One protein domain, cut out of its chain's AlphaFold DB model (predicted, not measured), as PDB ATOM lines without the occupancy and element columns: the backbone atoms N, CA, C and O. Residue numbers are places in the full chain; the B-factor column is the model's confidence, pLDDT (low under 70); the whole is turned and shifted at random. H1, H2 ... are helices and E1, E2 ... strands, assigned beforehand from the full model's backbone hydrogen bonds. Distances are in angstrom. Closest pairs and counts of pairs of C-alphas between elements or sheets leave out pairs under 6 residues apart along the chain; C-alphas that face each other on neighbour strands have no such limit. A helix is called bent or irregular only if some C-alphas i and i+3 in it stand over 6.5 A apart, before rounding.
ATOM      1  N   SER A  28     -41.691   4.202 292.724       52.31
ATOM      2  CA  SER A  28     -42.253   3.735 294.008       52.31
ATOM      3  C   SER A  28     -43.732   4.106 294.259       52.31
ATOM      4  O   SER A  28     -44.113   5.276 294.265       52.31
ATOM      5  N   GLY A  29     -44.548   3.070 294.515       56.00
ATOM      6  CA  GLY A  29     -45.921   3.102 295.051       56.00
ATOM      7  C   GLY A  29     -47.003   3.839 294.245       56.00
ATOM      8  O   GLY A  29     -46.872   4.086 293.048       56.00
ATOM      9  N   GLU A  30     -48.126   4.122 294.916       57.84
ATOM     10  CA  GLU A  30     -49.293   4.804 294.337       57.84
ATOM     11  C   GLU A  30     -49.028   6.290 294.080       57.84
ATOM     12  O   GLU A  30     -48.304   6.935 294.834       57.84
ATOM     13  N   ILE A  31     -49.656   6.855 293.040       64.38
ATOM     14  CA  ILE A  31     -49.507   8.275 292.703       64.38
ATOM     15  C   ILE A  31     -50.144   9.138 293.791       64.38
ATOM     16  O   ILE A  31     -51.368   9.228 293.876       64.38
ATOM     17  N   LYS A  32     -49.308   9.808 294.589       66.75
ATOM     18  CA  LYS A  32     -49.755  10.734 295.635       66.75
ATOM     19  C   LYS A  32     -49.816  12.189 295.135       66.75
ATOM     20  O   LYS A  32     -49.128  12.546 294.173       66.75
ATOM     21  N   PRO A  33     -50.622  13.053 295.778       68.56
ATOM     22  CA  PRO A  33     -50.623  14.499 295.547       68.56
ATOM     23  C   PRO A  33     -49.224  15.141 295.651       68.56
ATOM     24  O   PRO A  33     -48.366  14.653 296.381       68.56
ATOM     25  N   LYS A  34     -48.984  16.279 294.969       64.62
ATOM     26  CA  LYS A  34     -47.663  16.960 294.918       64.62
ATOM     27  C   LYS A  34     -47.080  17.265 296.312       64.62
ATOM     28  O   LYS A  34     -45.871  17.228 296.494       64.62
ATOM     29  N   ASN A  35     -47.934  17.582 297.282       69.62
ATOM     30  CA  ASN A  35     -47.566  17.866 298.674       69.62
ATOM     31  C   ASN A  35     -47.245  16.607 299.500       69.62
ATOM     32  O   ASN A  35     -46.741  16.735 300.609       69.62
ATOM     33  N   GLU A  36     -47.526  15.417 298.974       77.62
ATOM     34  CA  GLU A  36     -47.351  14.119 299.635       77.62
ATOM     35  C   GLU A  36     -46.249  13.264 298.992       77.62
ATOM     36  O   GLU A  36     -45.986  12.147 299.436       77.62
ATOM     37  N   ILE A  37     -45.594  13.785 297.954       83.88
ATOM     38  CA  ILE A  37     -44.441  13.167 297.298       83.88
ATOM     39  C   ILE A  37     -43.166  13.938 297.621       83.88
ATOM     40  O   ILE A  37     -43.191  15.145 297.874       83.88
ATOM     41  N   ALA A  38     -42.042  13.238 297.560       86.50
ATOM     42  CA  ALA A  38     -40.735  13.861 297.454       86.50
ATOM     43  C   ALA A  38     -40.316  13.919 295.980       86.50
ATOM     44  O   ALA A  38     -40.775  13.136 295.140       86.50
ATOM     45  N   MET A  39     -39.433  14.853 295.654       87.25
ATOM     46  CA  MET A  39     -38.828  14.944 294.330       87.25
ATOM     47  C   MET A  39     -37.318  14.792 294.434       87.25
ATOM     48  O   MET A  39     -36.699  15.362 295.325       87.25
ATOM     49  N   ILE A  40     -36.720  14.053 293.509       86.50
ATOM     50  CA  ILE A  40     -35.271  13.878 293.415       86.50
ATOM     51  C   ILE A  40     -34.815  14.463 292.097       86.50
ATOM     52  O   ILE A  40     -35.350  14.122 291.042       86.50
ATOM     53  N   TYR A  41     -33.824  15.334 292.170       85.88
ATOM     54  CA  TYR A  41     -33.236  16.000 291.030       85.88
ATOM     55  C   TYR A  41     -31.742  15.690 290.980       85.88
ATOM     56  O   TYR A  41     -31.025  15.980 291.935       85.88
ATOM     57  N   ILE A  42     -31.259  15.124 289.876       81.19
ATOM     58  CA  ILE A  42     -29.818  14.977 289.632       81.19
ATOM     59  C   ILE A  42     -29.306  16.179 288.841       81.19
ATOM     60  O   ILE A  42     -29.898  16.544 287.827       81.19
ATOM     61  N   ASP A  43     -28.199  16.763 289.295       78.56
ATOM     62  CA  ASP A  43     -27.413  17.743 288.542       78.56
ATOM     63  C   ASP A  43     -26.001  17.194 288.359       78.56
ATOM     64  O   ASP A  43     -25.118  17.365 289.203       78.56
ATOM     65  N   TRP A  44     -25.793  16.492 287.250       77.75
ATOM     66  CA  TRP A  44     -24.472  15.976 286.892       77.75
ATOM     67  C   TRP A  44     -23.734  16.894 285.916       77.75
ATOM     68  O   TRP A  44     -22.628  16.560 285.488       77.75
ATOM     69  N   ILE A  45     -24.281  18.077 285.599       67.25
ATOM     70  CA  ILE A  45     -23.576  19.096 284.804       67.25
ATOM     71  C   ILE A  45     -22.309  19.532 285.539       67.25
ATOM     72  O   ILE A  45     -21.243  19.632 284.929       67.25
ATOM     73  N   GLY A  46     -22.393  19.707 286.862       62.50
ATOM     74  CA  GLY A  46     -21.240  20.038 287.706       62.50
ATOM     75  C   GLY A  46     -20.106  19.003 287.653       62.50
ATOM     76  O   GLY A  46     -18.946  19.350 287.871       62.50
ATOM     77  N   ALA A  47     -20.395  17.748 287.289       64.62
ATOM     78  CA  ALA A  47     -19.367  16.726 287.112       64.62
ATOM     79  C   ALA A  47     -18.574  16.867 285.802       64.62
ATOM     80  O   ALA A  47     -17.554  16.194 285.647       64.62
ATOM     81  N   GLY A  48     -18.971  17.761 284.887       64.19
ATOM     82  CA  GLY A  48     -18.251  18.037 283.636       64.19
ATOM     83  C   GLY A  48     -16.815  18.545 283.835       64.19
ATOM     84  O   GLY A  48     -15.998  18.477 282.923       64.19
ATOM     85  N   HIS A  49     -16.448  18.982 285.044       63.25
ATOM     86  CA  HIS A  49     -15.050  19.251 285.395       63.25
ATOM     87  C   HIS A  49     -14.191  17.975 285.507       63.25
ATOM     88  O   HIS A  49     -12.965  18.058 285.448       63.25
ATOM     89  N   TYR A  50     -14.810  16.800 285.650       62.22
ATOM     90  CA  TYR A  50     -14.130  15.506 285.774       62.22
ATOM     91  C   TYR A  50     -14.080  14.712 284.464       62.22
ATOM     92  O   TYR A  50     -13.287  13.773 284.365       62.22
ATOM     93  N   PHE A  51     -14.897  15.061 283.467       65.44
ATOM     94  CA  PHE A  51     -14.913  14.399 282.164       65.44
ATOM     95  C   PHE A  51     -15.318  15.344 281.031       65.44
ATOM     96  O   PHE A  51     -16.200  16.179 281.187       65.44
ATOM     97  N   LYS A  52     -14.684  15.187 279.861       64.94
ATOM     98  CA  LYS A  52     -14.857  16.094 278.713       64.94
ATOM     99  C   LYS A  52     -16.264  16.057 278.125       64.94
ATOM    100  O   LYS A  52     -16.750  17.074 277.641       64.94
ATOM    101  N   ALA A  53     -16.885  14.882 278.122       70.50
ATOM    102  CA  ALA A  53     -18.233  14.693 277.621       70.50
ATOM    103  C   ALA A  53     -18.855  13.458 278.289       70.50
ATOM    104  O   ALA A  53     -18.146  12.541 278.700       70.50
ATOM    105  N   GLY A  54     -20.173  13.436 278.435       75.00
ATOM    106  CA  GLY A  54     -20.867  12.336 279.088       75.00
ATOM    107  C   GLY A  54     -22.294  12.690 279.475       75.00
ATOM    108  O   GLY A  54     -22.746  13.819 279.276       75.00
ATOM    109  N   SER A  55     -23.000  11.715 280.027       77.38
ATOM    110  CA  SER A  55     -24.403  11.835 280.420       77.38
ATOM    111  C   SER A  55     -24.682  10.976 281.653       77.38
ATOM    112  O   SER A  55     -23.937  10.030 281.905       77.38
ATOM    113  N   ALA A  56     -25.712  11.313 282.423       80.00
ATOM    114  CA  ALA A  56     -26.058  10.640 283.668       80.00
ATOM    115  C   ALA A  56     -27.576  10.502 283.834       80.00
ATOM    116  O   ALA A  56     -28.331  11.435 283.583       80.00
ATOM    117  N   THR A  57     -28.044   9.354 284.300       82.75
ATOM    118  CA  THR A  57     -29.463   9.118 284.571       82.75
ATOM    119  C   THR A  57     -29.630   8.391 285.892       82.75
ATOM    120  O   THR A  57     -28.784   7.597 286.304       82.75
ATOM    121  N   ILE A  58     -30.747   8.641 286.568       83.50
ATOM    122  CA  ILE A  58     -31.201   7.777 287.650       83.50
ATOM    123  C   ILE A  58     -31.573   6.447 287.003       83.50
ATOM    124  O   ILE A  58     -32.510   6.377 286.207       83.50
ATOM    125  N   TYR A  59     -30.792   5.418 287.310       83.88
ATOM    126  CA  TYR A  59     -30.930   4.081 286.748       83.88
ATOM    127  C   TYR A  59     -31.934   3.252 287.540       83.88
ATOM    128  O   TYR A  59     -32.751   2.540 286.958       83.88
ATOM    129  N   GLU A  60     -31.885   3.368 288.864       87.25
ATOM    130  CA  GLU A  60     -32.661   2.545 289.781       87.25
ATOM    131  C   GLU A  60     -33.051   3.344 291.024       87.25
ATOM    132  O   GLU A  60     -32.266   4.163 291.508       87.25
ATOM    133  N   VAL A  61     -34.270   3.097 291.503       85.75
ATOM    134  CA  VAL A  61     -34.856   3.661 292.725       85.75
ATOM    135  C   VAL A  61     -35.481   2.504 293.496       85.75
ATOM    136  O   VAL A  61     -36.377   1.864 292.952       85.75
ATOM    137  N   ASN A  62     -35.042   2.235 294.728       88.12
ATOM    138  CA  ASN A  62     -35.566   1.147 295.569       88.12
ATOM    139  C   ASN A  62     -35.685  -0.181 294.792       88.12
ATOM    140  O   ASN A  62     -36.763  -0.762 294.696       88.12
ATOM    141  N   ASP A  63     -34.583  -0.594 294.153       84.62
ATOM    142  CA  ASP A  63     -34.464  -1.805 293.320       84.62
ATOM    143  C   ASP A  63     -35.360  -1.838 292.061       84.62
ATOM    144  O   ASP A  63     -35.425  -2.833 291.335       84.62
ATOM    145  N   GLN A  64     -36.040  -0.731 291.745       84.00
ATOM    146  CA  GLN A  64     -36.848  -0.586 290.542       84.00
ATOM    147  C   GLN A  64     -36.102   0.210 289.467       84.00
ATOM    148  O   GLN A  64     -35.847   1.409 289.605       84.00
ATOM    149  N   LYS A  65     -35.818  -0.443 288.332       83.81
ATOM    150  CA  LYS A  65     -35.205   0.214 287.169       83.81
ATOM    151  C   LYS A  65     -36.104   1.305 286.589       83.81
ATOM    152  O   LYS A  65     -37.286   1.096 286.304       83.81
ATOM    153  N   VAL A  66     -35.516   2.464 286.326       78.94
ATOM    154  CA  VAL A  66     -36.190   3.632 285.758       78.94
ATOM    155  C   VAL A  66     -36.251   3.493 284.234       78.94
ATOM    156  O   VAL A  66     -35.245   3.500 283.535       78.94
ATOM    157  N   SER A  67     -37.462   3.388 283.680       57.75
ATOM    158  CA  SER A  67     -37.677   3.040 282.263       57.75
ATOM    159  C   SER A  67     -37.354   4.146 281.240       57.75
ATOM    160  O   SER A  67     -37.623   3.959 280.055       57.75
ATOM    161  N   LYS A  68     -36.879   5.327 281.659       60.28
ATOM    162  CA  LYS A  68     -36.739   6.501 280.779       60.28
ATOM    163  C   LYS A  68     -35.304   7.031 280.795       60.28
ATOM    164  O   LYS A  68     -34.973   7.930 281.558       60.28
ATOM    165  N   ASN A  69     -34.482   6.491 279.899       51.91
ATOM    166  CA  ASN A  69     -33.130   6.974 279.621       51.91
ATOM    167  C   ASN A  69     -33.186   8.123 278.607       51.91
ATOM    168  O   ASN A  69     -32.990   7.917 277.412       51.91
ATOM    169  N   GLN A  70     -33.482   9.339 279.061       52.28
ATOM    170  CA  GLN A  70     -33.155  10.537 278.282       52.28
ATOM    171  C   GLN A  70     -31.853  11.114 278.822       52.28
ATOM    172  O   GLN A  70     -31.849  12.000 279.668       52.28
ATOM    173  N   SER A  71     -30.748  10.543 278.349       51.56
ATOM    174  CA  SER A  71     -29.401  11.009 278.658       51.56
ATOM    175  C   SER A  71     -29.024  12.126 277.686       51.56
ATOM    176  O   SER A  71     -28.939  11.894 276.481       51.56
ATOM    177  N   PHE A  72     -28.801  13.335 278.198       53.50
ATOM    178  CA  PHE A  72     -28.245  14.461 277.436       53.50
ATOM    179  C   PHE A  72     -26.849  14.810 277.960       53.50
ATOM    180  O   PHE A  72     -26.519  14.496 279.104       53.50
ATOM    181  N   PHE A  73     -26.018  15.464 277.147       56.62
ATOM    182  CA  PHE A  73     -24.710  15.937 277.607       56.62
ATOM    183  C   PHE A  73     -24.865  16.878 278.805       56.62
ATOM    184  O   PHE A  73     -25.509  17.915 278.676       56.62
ATOM    185  N   GLY A  74     -24.302  16.504 279.960       60.31
ATOM    186  CA  GLY A  74     -24.567  17.210 281.222       60.31
ATOM    187  C   GLY A  74     -26.015  17.010 281.679       60.31
ATOM    188  O   GLY A  74     -26.854  17.897 281.561       60.31
ATOM    189  N   SER A  75     -26.343  15.802 282.128       64.06
ATOM    190  CA  SER A  75     -27.735  15.415 282.348       64.06
ATOM    191  C   SER A  75     -28.340  15.993 283.625       64.06
ATOM    192  O   SER A  75     -27.755  15.892 284.704       64.06
ATOM    193  N   ASN A  76     -29.571  16.482 283.469       69.56
ATOM    194  CA  ASN A  76     -30.476  16.858 284.543       69.56
ATOM    195  C   ASN A  76     -31.727  15.977 284.462       69.56
ATOM    196  O   ASN A  76     -32.341  15.876 283.398       69.56
ATOM    197  N   GLN A  77     -32.134  15.363 285.569       75.62
ATOM    198  CA  GLN A  77     -33.353  14.552 285.625       75.62
ATOM    199  C   GLN A  77     -34.077  14.794 286.942       75.62
ATOM    200  O   GLN A  77     -33.451  14.820 287.995       75.62
ATOM    201  N   LEU A  78     -35.401  14.933 286.864       78.00
ATOM    202  CA  LEU A  78     -36.293  15.071 288.009       78.00
ATOM    203  C   LEU A  78     -37.257  13.884 288.065       78.00
ATOM    204  O   LEU A  78     -38.002  13.644 287.107       78.00
ATOM    205  N   ILE A  79     -37.304  13.187 289.190       82.06
ATOM    206  CA  ILE A  79     -38.253  12.100 289.440       82.06
ATOM    207  C   ILE A  79     -39.060  12.366 290.708       82.06
ATOM    208  O   ILE A  79     -38.588  13.044 291.619       82.06
ATOM    209  N   SER A  80     -40.273  11.824 290.766       83.50
ATOM    210  CA  SER A  80     -41.076  11.801 291.990       83.50
ATOM    211  C   SER A  80     -40.950  10.457 292.676       83.50
ATOM    212  O   SER A  80     -40.960   9.433 291.994       83.50
ATOM    213  N   VAL A  81     -40.890  10.465 294.003       84.81
ATOM    214  CA  VAL A  81     -40.833   9.260 294.837       84.81
ATOM    215  C   VAL A  81     -41.730   9.398 296.060       84.81
ATOM    216  O   VAL A  81     -42.112  10.508 296.450       84.81
ATOM    217  N   ASN A  82     -42.059   8.266 296.680       85.44
ATOM    218  CA  ASN A  82     -42.710   8.279 297.982       85.44
ATOM    219  C   ASN A  82     -41.780   8.836 299.073       85.44
ATOM    220  O   ASN A  82     -40.565   8.661 298.988       85.44
ATOM    221  N   PRO A  83     -42.336   9.478 300.115       85.50
ATOM    222  CA  PRO A  83     -41.588   9.842 301.314       85.50
ATOM    223  C   PRO A  83     -41.258   8.597 302.149       85.50
ATOM    224  O   PRO A  83     -42.012   8.196 303.036       85.50
ATOM    225  N   GLU A  84     -40.155   7.943 301.816       88.00
ATOM    226  CA  GLU A  84     -39.664   6.738 302.480       88.00
ATOM    227  C   GLU A  84     -38.133   6.712 302.467       88.00
ATOM    228  O   GLU A  84     -37.486   7.692 302.092       88.00
ATOM    229  N   GLU A  85     -37.531   5.618 302.921       90.44
ATOM    230  CA  GLU A  85     -36.104   5.403 302.703       90.44
ATOM    231  C   GLU A  85     -35.842   5.150 301.216       90.44
ATOM    232  O   GLU A  85     -36.494   4.320 300.580       90.44
ATOM    233  N   ILE A  86     -34.905   5.911 300.662       90.69
ATOM    234  CA  ILE A  86     -34.597   5.921 299.244       90.69
ATOM    235  C   ILE A  86     -33.183   5.396 299.019       90.69
ATOM    236  O   ILE A  86     -32.205   5.972 299.500       90.69
ATOM    237  N   ASN A  87     -33.093   4.350 298.203       91.44
ATOM    238  CA  ASN A  87     -31.875   3.788 297.641       91.44
ATOM    239  C   ASN A  87     -31.826   4.110 296.149       91.44
ATOM    240  O   ASN A  87     -32.770   3.812 295.414       91.44
ATOM    241  N   LEU A  88     -30.738   4.728 295.692       89.88
ATOM    242  CA  LEU A  88     -30.602   5.166 294.303       89.88
ATOM    243  C   LEU A  88     -29.283   4.717 293.710       89.88
ATOM    244  O   LEU A  88     -28.227   4.840 294.333       89.88
ATOM    245  N   THR A  89     -29.350   4.347 292.437       89.44
ATOM    246  CA  THR A  89     -28.168   4.187 291.597       89.44
ATOM    247  C   THR A  89     -28.251   5.155 290.429       89.44
ATOM    248  O   THR A  89     -29.234   5.174 289.685       89.44
ATOM    249  N   VAL A  90     -27.199   5.950 290.244       87.38
ATOM    250  CA  VAL A  90     -27.028   6.815 289.072       87.38
ATOM    251  C   VAL A  90     -26.116   6.109 288.079       87.38
ATOM    252  O   VAL A  90     -24.977   5.774 288.405       87.38
ATOM    253  N   HIS A  91     -26.597   5.890 286.860       86.12
ATOM    254  CA  HIS A  91     -25.761   5.460 285.741       86.12
ATOM    255  C   HIS A  91     -25.165   6.689 285.064       86.12
ATOM    256  O   HIS A  91     -25.843   7.690 284.869       86.12
ATOM    257  N   SER A  92     -23.883   6.640 284.722       82.25
ATOM    258  CA  SER A  92     -23.190   7.676 283.968       82.25
ATOM    259  C   SER A  92     -22.407   7.053 282.821       82.25
ATOM    260  O   SER A  92     -21.579   6.168 283.036       82.25
ATOM    261  N   LEU A  93     -22.637   7.542 281.605       81.44
ATOM    262  CA  LEU A  93     -21.774   7.290 280.458       81.44
ATOM    263  C   LEU A  93     -20.745   8.413 280.381       81.44
ATOM    264  O   LEU A  93     -21.108   9.565 280.137       81.44
ATOM    265  N   ILE A  94     -19.472   8.081 280.561       80.44
ATOM    266  CA  ILE A  94     -18.366   9.038 280.549       80.44
ATOM    267  C   ILE A  94     -17.523   8.812 279.303       80.44
ATOM    268  O   ILE A  94     -17.077   7.695 279.073       80.44
ATOM    269  N   ILE A  95     -17.271   9.868 278.532       78.56
ATOM    270  CA  ILE A  95     -16.409   9.842 277.349       78.56
ATOM    271  C   ILE A  95     -15.055  10.462 277.715       78.56
ATOM    272  O   ILE A  95     -14.963  11.613 278.158       78.56
ATOM    273  N   GLY A  96     -14.009   9.661 277.549       73.94
ATOM    274  CA  GLY A  96     -12.619   9.978 277.840       73.94
ATOM    275  C   GLY A  96     -11.859  10.600 276.674       73.94
ATOM    276  O   GLY A  96     -12.401  11.336 275.848       73.94
ATOM    277  N   SER A  97     -10.553  10.344 276.642       75.31
ATOM    278  CA  SER A  97      -9.657  10.796 275.576       75.31
ATOM    279  C   SER A  97      -9.860  10.024 274.272       75.31
ATOM    280  O   SER A  97     -10.317   8.882 274.260       75.31
ATOM    281  N   PHE A  98      -9.484  10.669 273.166       76.75
ATOM    282  CA  PHE A  98      -9.302   9.993 271.890       76.75
ATOM    283  C   PHE A  98      -8.047   9.116 271.955       76.75
ATOM    284  O   PHE A  98      -7.001   9.568 272.422       76.75
ATOM    285  N   LEU A  99      -8.167   7.876 271.495       78.19
ATOM    286  CA  LEU A  99      -7.082   6.917 271.361       78.19
ATOM    287  C   LEU A  99      -6.691   6.805 269.891       78.19
ATOM    288  O   LEU A  99      -7.416   6.207 269.088       78.19
ATOM    289  N   ASP A 100      -5.510   7.319 269.557       79.25
ATOM    290  CA  ASP A 100      -4.990   7.299 268.187       79.25
ATOM    291  C   ASP A 100      -4.844   5.871 267.636       79.25
ATOM    292  O   ASP A 100      -5.129   5.629 266.462       79.25
ATOM    293  N   THR A 101      -4.490   4.906 268.494       81.25
ATOM    294  CA  THR A 101      -4.270   3.494 268.134       81.25
ATOM    295  C   THR A 101      -5.495   2.831 267.505       81.25
ATOM    296  O   THR A 101      -5.359   2.034 266.581       81.25
ATOM    297  N   TYR A 102      -6.695   3.171 267.979       79.12
ATOM    298  CA  TYR A 102      -7.956   2.572 267.520       79.12
ATOM    299  C   TYR A 102      -8.848   3.565 266.770       79.12
ATOM    300  O   TYR A 102      -9.957   3.213 266.376       79.12
ATOM    301  N   ARG A 103      -8.376   4.807 266.577       81.12
ATOM    302  CA  ARG A 103      -9.155   5.937 266.050       81.12
ATOM    303  C   ARG A 103     -10.544   6.050 266.698       81.12
ATOM    304  O   ARG A 103     -11.552   6.190 266.006       81.12
ATOM    305  N   GLY A 104     -10.599   5.977 268.025       81.50
ATOM    306  CA  GLY A 104     -11.850   5.975 268.786       81.50
ATOM    307  C   GLY A 104     -11.728   6.701 270.120       81.50
ATOM    308  O   GLY A 104     -10.637   7.095 270.516       81.50
ATOM    309  N   PHE A 105     -12.848   6.888 270.815       79.38
ATOM    310  CA  PHE A 105     -12.861   7.431 272.176       79.38
ATOM    311  C   PHE A 105     -12.988   6.304 273.196       79.38
ATOM    312  O   PHE A 105     -13.748   5.360 272.977       79.38
ATOM    313  N   GLU A 106     -12.302   6.431 274.329       78.88
ATOM    314  CA  GLU A 106     -12.626   5.617 275.502       78.88
ATOM    315  C   GLU A 106     -13.972   6.055 276.073       78.88
ATOM    316  O   GLU A 106     -14.255   7.251 276.177       78.88
ATOM    317  N   ALA A 107     -14.802   5.088 276.455       80.75
ATOM    318  CA  ALA A 107     -16.058   5.353 277.131       80.75
ATOM    319  C   ALA A 107     -16.252   4.383 278.297       80.75
ATOM    320  O   ALA A 107     -15.981   3.188 278.170       80.75
ATOM    321  N   TRP A 108     -16.761   4.892 279.416       81.06
ATOM    322  CA  TRP A 108     -16.986   4.120 280.635       81.06
ATOM    323  C   TRP A 108     -18.443   4.186 281.062       81.06
ATOM    324  O   TRP A 108     -19.044   5.261 281.093       81.06
ATOM    325  N   ASN A 109     -18.989   3.027 281.422       82.62
ATOM    326  CA  ASN A 109     -20.272   2.918 282.100       82.62
ATOM    327  C   ASN A 109     -20.014   2.872 283.601       82.62
ATOM    328  O   ASN A 109     -19.442   1.912 284.107       82.62
ATOM    329  N   VAL A 110     -20.442   3.914 284.296       82.44
ATOM    330  CA  VAL A 110     -20.221   4.084 285.726       82.44
ATOM    331  C   VAL A 110     -21.555   3.993 286.440       82.44
ATOM    332  O   VAL A 110     -22.490   4.706 286.093       82.44
ATOM    333  N   TYR A 111     -21.637   3.143 287.455       85.44
ATOM    334  CA  TYR A 111     -22.806   3.039 288.320       85.44
ATOM    335  C   TYR A 111     -22.417   3.561 289.696       85.44
ATOM    336  O   TYR A 111     -21.594   2.967 290.389       85.44
ATOM    337  N   THR A 112     -22.964   4.719 290.050       86.00
ATOM    338  CA  THR A 112     -22.688   5.386 291.321       86.00
ATOM    339  C   THR A 112     -23.849   5.121 292.272       86.00
ATOM    340  O   THR A 112     -24.918   5.709 292.077       86.00
ATOM    341  N   PRO A 113     -23.675   4.254 293.286       88.06
ATOM    342  CA  PRO A 113     -24.641   4.160 294.367       88.06
ATOM    343  C   PRO A 113     -24.631   5.474 295.151       88.06
ATOM    344  O   PRO A 113     -23.572   5.977 295.538       88.06
ATOM    345  N   VAL A 114     -25.809   6.047 295.359       89.19
ATOM    346  CA  VAL A 114     -25.996   7.224 296.210       89.19
ATOM    347  C   VAL A 114     -26.224   6.727 297.640       89.19
ATOM    348  O   VAL A 114     -26.958   5.752 297.814       89.19
ATOM    349  N   PRO A 115     -25.623   7.360 298.668       88.31
ATOM    350  CA  PRO A 115     -25.906   7.010 300.054       88.31
ATOM    351  C   PRO A 115     -27.418   7.013 300.328       88.31
ATOM    352  O   PRO A 115     -28.081   7.975 299.923       88.31
ATOM    353  N   PRO A 116     -27.961   5.985 301.005       91.31
ATOM    354  CA  PRO A 116     -29.376   5.944 301.346       91.31
ATOM    355  C   PRO A 116     -29.786   7.173 302.155       91.31
ATOM    356  O   PRO A 116     -29.032   7.651 303.008       91.31
ATOM    357  N   PHE A 117     -30.985   7.687 301.903       93.06
ATOM    358  CA  PHE A 117     -31.532   8.802 302.673       93.06
ATOM    359  C   PHE A 117     -33.041   8.681 302.831       93.06
ATOM    360  O   PHE A 117     -33.736   8.117 301.990       93.06
ATOM    361  N   LYS A 118     -33.560   9.255 303.916       93.00
ATOM    362  CA  LYS A 118     -34.999   9.355 304.143       93.00
ATOM    363  C   LYS A 118     -35.554  10.567 303.398       93.00
ATOM    364  O   LYS A 118     -35.126  11.696 303.644       93.00
ATOM    365  N   ALA A 119     -36.497  10.322 302.495       91.44
ATOM    366  CA  ALA A 119     -37.219  11.361 301.788       91.44
ATOM    367  C   ALA A 119     -38.468  11.799 302.567       91.44
ATOM    368  O   ALA A 119     -39.243  10.972 303.043       91.44
ATOM    369  N   ASP A 120     -38.682  13.107 302.654       91.50
ATOM    370  CA  ASP A 120     -39.816  13.741 303.317       91.50
ATOM    371  C   ASP A 120     -40.751  14.375 302.282       91.50
ATOM    372  O   ASP A 120     -40.329  14.878 301.234       91.50
ATOM    373  N   ALA A 121     -42.046  14.374 302.588       89.94
ATOM    374  CA  ALA A 121     -43.073  14.928 301.716       89.94
ATOM    375  C   ALA A 121     -42.839  16.422 301.437       89.94
ATOM    376  O   ALA A 121     -42.487  17.197 302.329       89.94
ATOM    377  N   GLY A 122     -43.036  16.835 300.182       87.00
ATOM    378  CA  GLY A 122     -42.895  18.227 299.751       87.00
ATOM    379  C   GLY A 122     -41.449  18.732 299.656       87.00
ATOM    380  O   GLY A 122     -41.239  19.914 299.365       87.00
ATOM    381  N   LYS A 123     -40.451  17.867 299.876       90.25
ATOM    382  CA  LYS A 123     -39.033  18.198 299.701       90.25
ATOM    383  C   LYS A 123     -38.524  17.814 298.310       90.25
ATOM    384  O   LYS A 123     -38.981  16.866 297.672       90.25
ATOM    385  N   ILE A 124     -37.547  18.586 297.855       87.38
ATOM    386  CA  ILE A 124     -36.783  18.439 296.624       87.38
ATOM    387  C   ILE A 124     -35.348  18.133 297.041       87.38
ATOM    388  O   ILE A 124     -34.696  18.957 297.680       87.38
ATOM    389  N   TYR A 125     -34.874  16.946 296.693       91.06
ATOM    390  CA  TYR A 125     -33.537  16.453 296.989       91.06
ATOM    391  C   TYR A 125     -32.657  16.651 295.762       91.06
ATOM    392  O   TYR A 125     -32.841  15.978 294.748       91.06
ATOM    393  N   ILE A 126     -31.713  17.585 295.848       89.00
ATOM    394  CA  ILE A 126     -30.720  17.823 294.800       89.00
ATOM    395  C   ILE A 126     -29.527  16.914 295.062       89.00
ATOM    396  O   ILE A 126     -28.881  17.019 296.107       89.00
ATOM    397  N   LEU A 127     -29.238  16.033 294.112       89.31
ATOM    398  CA  LEU A 127     -28.088  15.144 294.141       89.31
ATOM    399  C   LEU A 127     -26.943  15.792 293.369       89.31
ATOM    400  O   LEU A 127     -27.068  16.064 292.173       89.31
ATOM    401  N   CYS A 128     -25.836  16.019 294.072       86.75
ATOM    402  CA  CYS A 128     -24.681  16.746 293.575       86.75
ATOM    403  C   CYS A 128     -23.407  15.918 293.662       86.75
ATOM    404  O   CYS A 128     -22.961  15.609 294.770       86.75
ATOM    405  N   PRO A 129     -22.762  15.604 292.531       82.81
ATOM    406  CA  PRO A 129     -21.485  14.916 292.539       82.81
ATOM    407  C   PRO A 129     -20.388  15.856 293.059       82.81
ATOM    408  O   PRO A 129     -20.119  16.908 292.480       82.81
ATOM    409  N   HIS A 130     -19.722  15.463 294.141       76.94
ATOM    410  CA  HIS A 130     -18.602  16.168 294.755       76.94
ATOM    411  C   HIS A 130     -17.337  15.314 294.717       76.94
ATOM    412  O   HIS A 130     -17.237  14.284 295.375       76.94
ATOM    413  N   GLY A 131     -16.322  15.785 293.995       67.00
ATOM    414  CA  GLY A 131     -15.037  15.099 293.900       67.00
ATOM    415  C   GLY A 131     -15.089  13.813 293.068       67.00
ATOM    416  O   GLY A 131     -16.068  13.066 293.057       67.00
ATOM    417  N   LYS A 132     -13.981  13.530 292.381       66.81
ATOM    418  CA  LYS A 132     -13.714  12.215 291.793       66.81
ATOM    419  C   LYS A 132     -12.922  11.400 292.810       66.81
ATOM    420  O   LYS A 132     -11.839  11.820 293.211       66.81
ATOM    421  N   ILE A 133     -13.445  10.247 293.218       57.91
ATOM    422  CA  ILE A 133     -12.789   9.397 294.226       57.91
ATOM    423  C   ILE A 133     -11.661   8.560 293.598       57.91
ATOM    424  O   ILE A 133     -10.728   8.182 294.298       57.91
ATOM    425  N   SER A 134     -11.674   8.298 292.282       63.84
ATOM    426  CA  SER A 134     -10.665   7.431 291.647       63.84
ATOM    427  C   SER A 134      -9.953   8.039 290.432       63.84
ATOM    428  O   SER A 134     -10.442   8.956 289.772       63.84
ATOM    429  N   LYS A 135      -8.766   7.507 290.120       55.66
ATOM    430  CA  LYS A 135      -7.898   7.952 289.017       55.66
ATOM    431  C   LYS A 135      -7.801   6.952 287.853       55.66
ATOM    432  O   LYS A 135      -7.006   7.193 286.952       55.66
ATOM    433  N   GLY A 136      -8.605   5.887 287.841       54.78
ATOM    434  CA  GLY A 136      -8.548   4.833 286.819       54.78
ATOM    435  C   GLY A 136      -9.823   4.716 285.966       54.78
ATOM    436  O   GLY A 136     -10.890   5.126 286.428       54.78
ATOM    437  N   PRO A 137      -9.719   4.166 284.741       55.44
ATOM    438  CA  PRO A 137     -10.854   3.903 283.848       55.44
ATOM    439  C   PRO A 137     -11.899   2.935 284.436       55.44
ATOM    440  O   PRO A 137     -13.085   3.086 284.170       55.44
ATOM    441  N   GLU A 138     -11.489   1.980 285.276       57.22
ATOM    442  CA  GLU A 138     -12.382   0.932 285.807       57.22
ATOM    443  C   GLU A 138     -13.051   1.285 287.148       57.22
ATOM    444  O   GLU A 138     -14.004   0.633 287.557       57.22
ATOM    445  N   ASP A 139     -12.609   2.359 287.810       62.34
ATOM    446  CA  ASP A 139     -12.961   2.639 289.208       62.34
ATOM    447  C   ASP A 139     -13.668   3.981 289.414       62.34
ATOM    448  O   ASP A 139     -13.688   4.498 290.534       62.34
ATOM    449  N   ILE A 140     -14.150   4.653 288.364       72.12
ATOM    450  CA  ILE A 140     -14.693   6.015 288.509       72.12
ATOM    451  C   ILE A 140     -15.855   5.997 289.511       72.12
ATOM    452  O   ILE A 140     -16.867   5.342 289.303       72.12
ATOM    453  N   LYS A 141     -15.699   6.742 290.608       74.81
ATOM    454  CA  LYS A 141     -16.701   6.908 291.664       74.81
ATOM    455  C   LYS A 141     -16.809   8.385 292.020       74.81
ATOM    456  O   LYS A 141     -15.796   9.094 292.032       74.81
ATOM    457  N   PHE A 142     -18.018   8.824 292.336       79.50
ATOM    458  CA  PHE A 142     -18.310  10.179 292.794       79.50
ATOM    459  C   PHE A 142     -18.831  10.112 294.225       79.50
ATOM    460  O   PHE A 142     -19.652   9.245 294.524       79.50
ATOM    461  N   ASN A 143     -18.395  11.024 295.101       83.69
ATOM    462  CA  ASN A 143     -19.196  11.268 296.300       83.69
ATOM    463  C   ASN A 143     -20.412  12.072 295.863       83.69
ATOM    464  O   ASN A 143     -20.312  12.904 294.963       83.69
ATOM    465  N   VAL A 144     -21.552  11.841 296.497       86.88
ATOM    466  CA  VAL A 144     -22.777  12.570 296.184       86.88
ATOM    467  C   VAL A 144     -23.232  13.287 297.439       86.88
ATOM    468  O   VAL A 144     -23.541  12.656 298.446       86.88
ATOM    469  N   HIS A 145     -23.253  14.614 297.382       89.25
ATOM    470  CA  HIS A 145     -23.929  15.426 298.378       89.25
ATOM    471  C   HIS A 145     -25.409  15.530 298.039       89.25
ATOM    472  O   HIS A 145     -25.789  15.670 296.878       89.25
ATOM    473  N   ILE A 146     -26.232  15.473 299.078       91.56
ATOM    474  CA  ILE A 146     -27.683  15.498 298.974       91.56
ATOM    475  C   ILE A 146     -28.163  16.750 299.691       91.56
ATOM    476  O   ILE A 146     -27.920  16.911 300.890       91.56
ATOM    477  N   TYR A 147     -28.825  17.638 298.958       90.88
ATOM    478  CA  TYR A 147     -29.351  18.881 299.508       90.88
ATOM    479  C   TYR A 147     -30.883  18.849 299.517       90.88
ATOM    480  O   TYR A 147     -31.492  18.884 298.444       90.88
ATOM    481  N   PRO A 148     -31.518  18.760 300.700       92.12
ATOM    482  CA  PRO A 148     -32.968  18.792 300.823       92.12
ATOM    483  C   PRO A 148     -33.487  20.233 300.904       92.12
ATOM    484  O   PRO A 148     -33.122  20.977 301.813       92.12
ATOM    485  N   PHE A 149     -34.411  20.606 300.020       88.69
ATOM    486  CA  PHE A 149     -35.063  21.920 300.025       88.69
ATOM    487  C   PHE A 149     -36.567  21.824 299.809       88.69
ATOM    488  O   PHE A 149     -37.077  20.872 299.236       88.69
ATOM    489  N   THR A 150     -37.301  22.836 300.241       87.56
ATOM    490  CA  THR A 150     -38.668  23.109 299.792       87.56
ATOM    491  C   THR A 150     -38.646  23.972 298.533       87.56
ATOM    492  O   THR A 150     -37.688  24.699 298.260       87.56
ATOM    493  N   GLU A 151     -39.749  23.954 297.785       82.19
ATOM    494  CA  GLU A 151     -39.951  24.860 296.647       82.19
ATOM    495  C   GLU A 151     -39.839  26.338 297.070       82.19
ATOM    496  O   GLU A 151     -39.241  27.140 296.355       82.19
TER     497      GLU A 151
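What this domain is: This is residues 28 to 151 of the 181 residues of an uncharacterized protein of Acinetobacter sp. AG1 (UniProt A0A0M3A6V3). Picture a long, narrow sandwich of two strongly twisted sheets, E3 E1 E6 E7 and E2 E4 E5, partly face to face, with the long hairpin of E4 and E5 reaching to one end of the longest axis. One short helix, H1, lies at the side, where the chain passes from E1 to E2 and from one sheet to the other. The printed part has 124 residues, with elements in the order E1 H1 E2 E3 E4 E5 E6 E7, and is mostly strand. The four-stranded sheet, order E3 E1 E6 E7, is mixed, and the three-stranded one, order E2 E4 E5, is antiparallel. The whole is compact, with a radius of gyration of the C-alphas of 15.6 A, yet its outline is a rod of 55 by 26 by 23 A.

How they stand to each other: Begin with the larger sheet: E3, residues 76 to 81, E1, residues 38 to 43, E6, residues 123 to 132, and E7, residues 142 to 150. E1 and E6 are parallel, with N 41 and O 125 2.8 A apart. E3 is antiparallel to E1, with N 40 and O 79 at 2.8 A. E6 and E7 form a hairpin, with N 126 and O 147 at 2.9 A. Now look across to the second sheet: E2, residues 53 to 61, E4, residues 85 to 99, and E5, residues 104 to 118. E2 and E4 are antiparallel, with N 57 and O 91 at 2.8 A, and E4 and E5 form a hairpin, with N 92 and O 110 at 2.7 A. The two sheets make a sandwich, two sheets face to face, their strands at 31 degrees. Between the sheets, the closest C-alphas of E5 and E7 are those of Val 114 and Val 144, 6.2 A; E1 and E4 are apart. H1, residues 45 to 49, is on the larger sheet at a height of 6.5 A, over none of its strands, but only just: 2 of its 5 C-alphas fall on E6. It only grazes the other sheet. In H1, 0 of 1 O i to N i+4 pairs and 1 of 2 O i to N i+3 pairs are within hydrogen-bond range.

Where its parts are: Find C-alpha 38 at (-40.735, 13.861, 297.454), where E1 begins. H1 is irregular, only just: C-alphas 46 and 49 are 6.7 A apart. E2 spans 25.0 A. From C-alpha 85 at (-36.104, 5.403, 302.703), E4 runs 42.7 A, and E5 runs 42.4 A. E6 spans 27.2 A; E7 spans 25.1 A and ends at C-alpha 150, (-38.668, 23.109, 299.792).

The domain as a whole: The C-alphas farthest apart, those of Pro 33 and Thr 101, are 55.0 A from each other. The printed part has no cut. The link E2 to E3, residues 62 to 75, is long. Mean pLDDT of the printed part is 77.5; residues 28 to 35, 45 to 52, 67 to 76 and 131 to 139 are under 70.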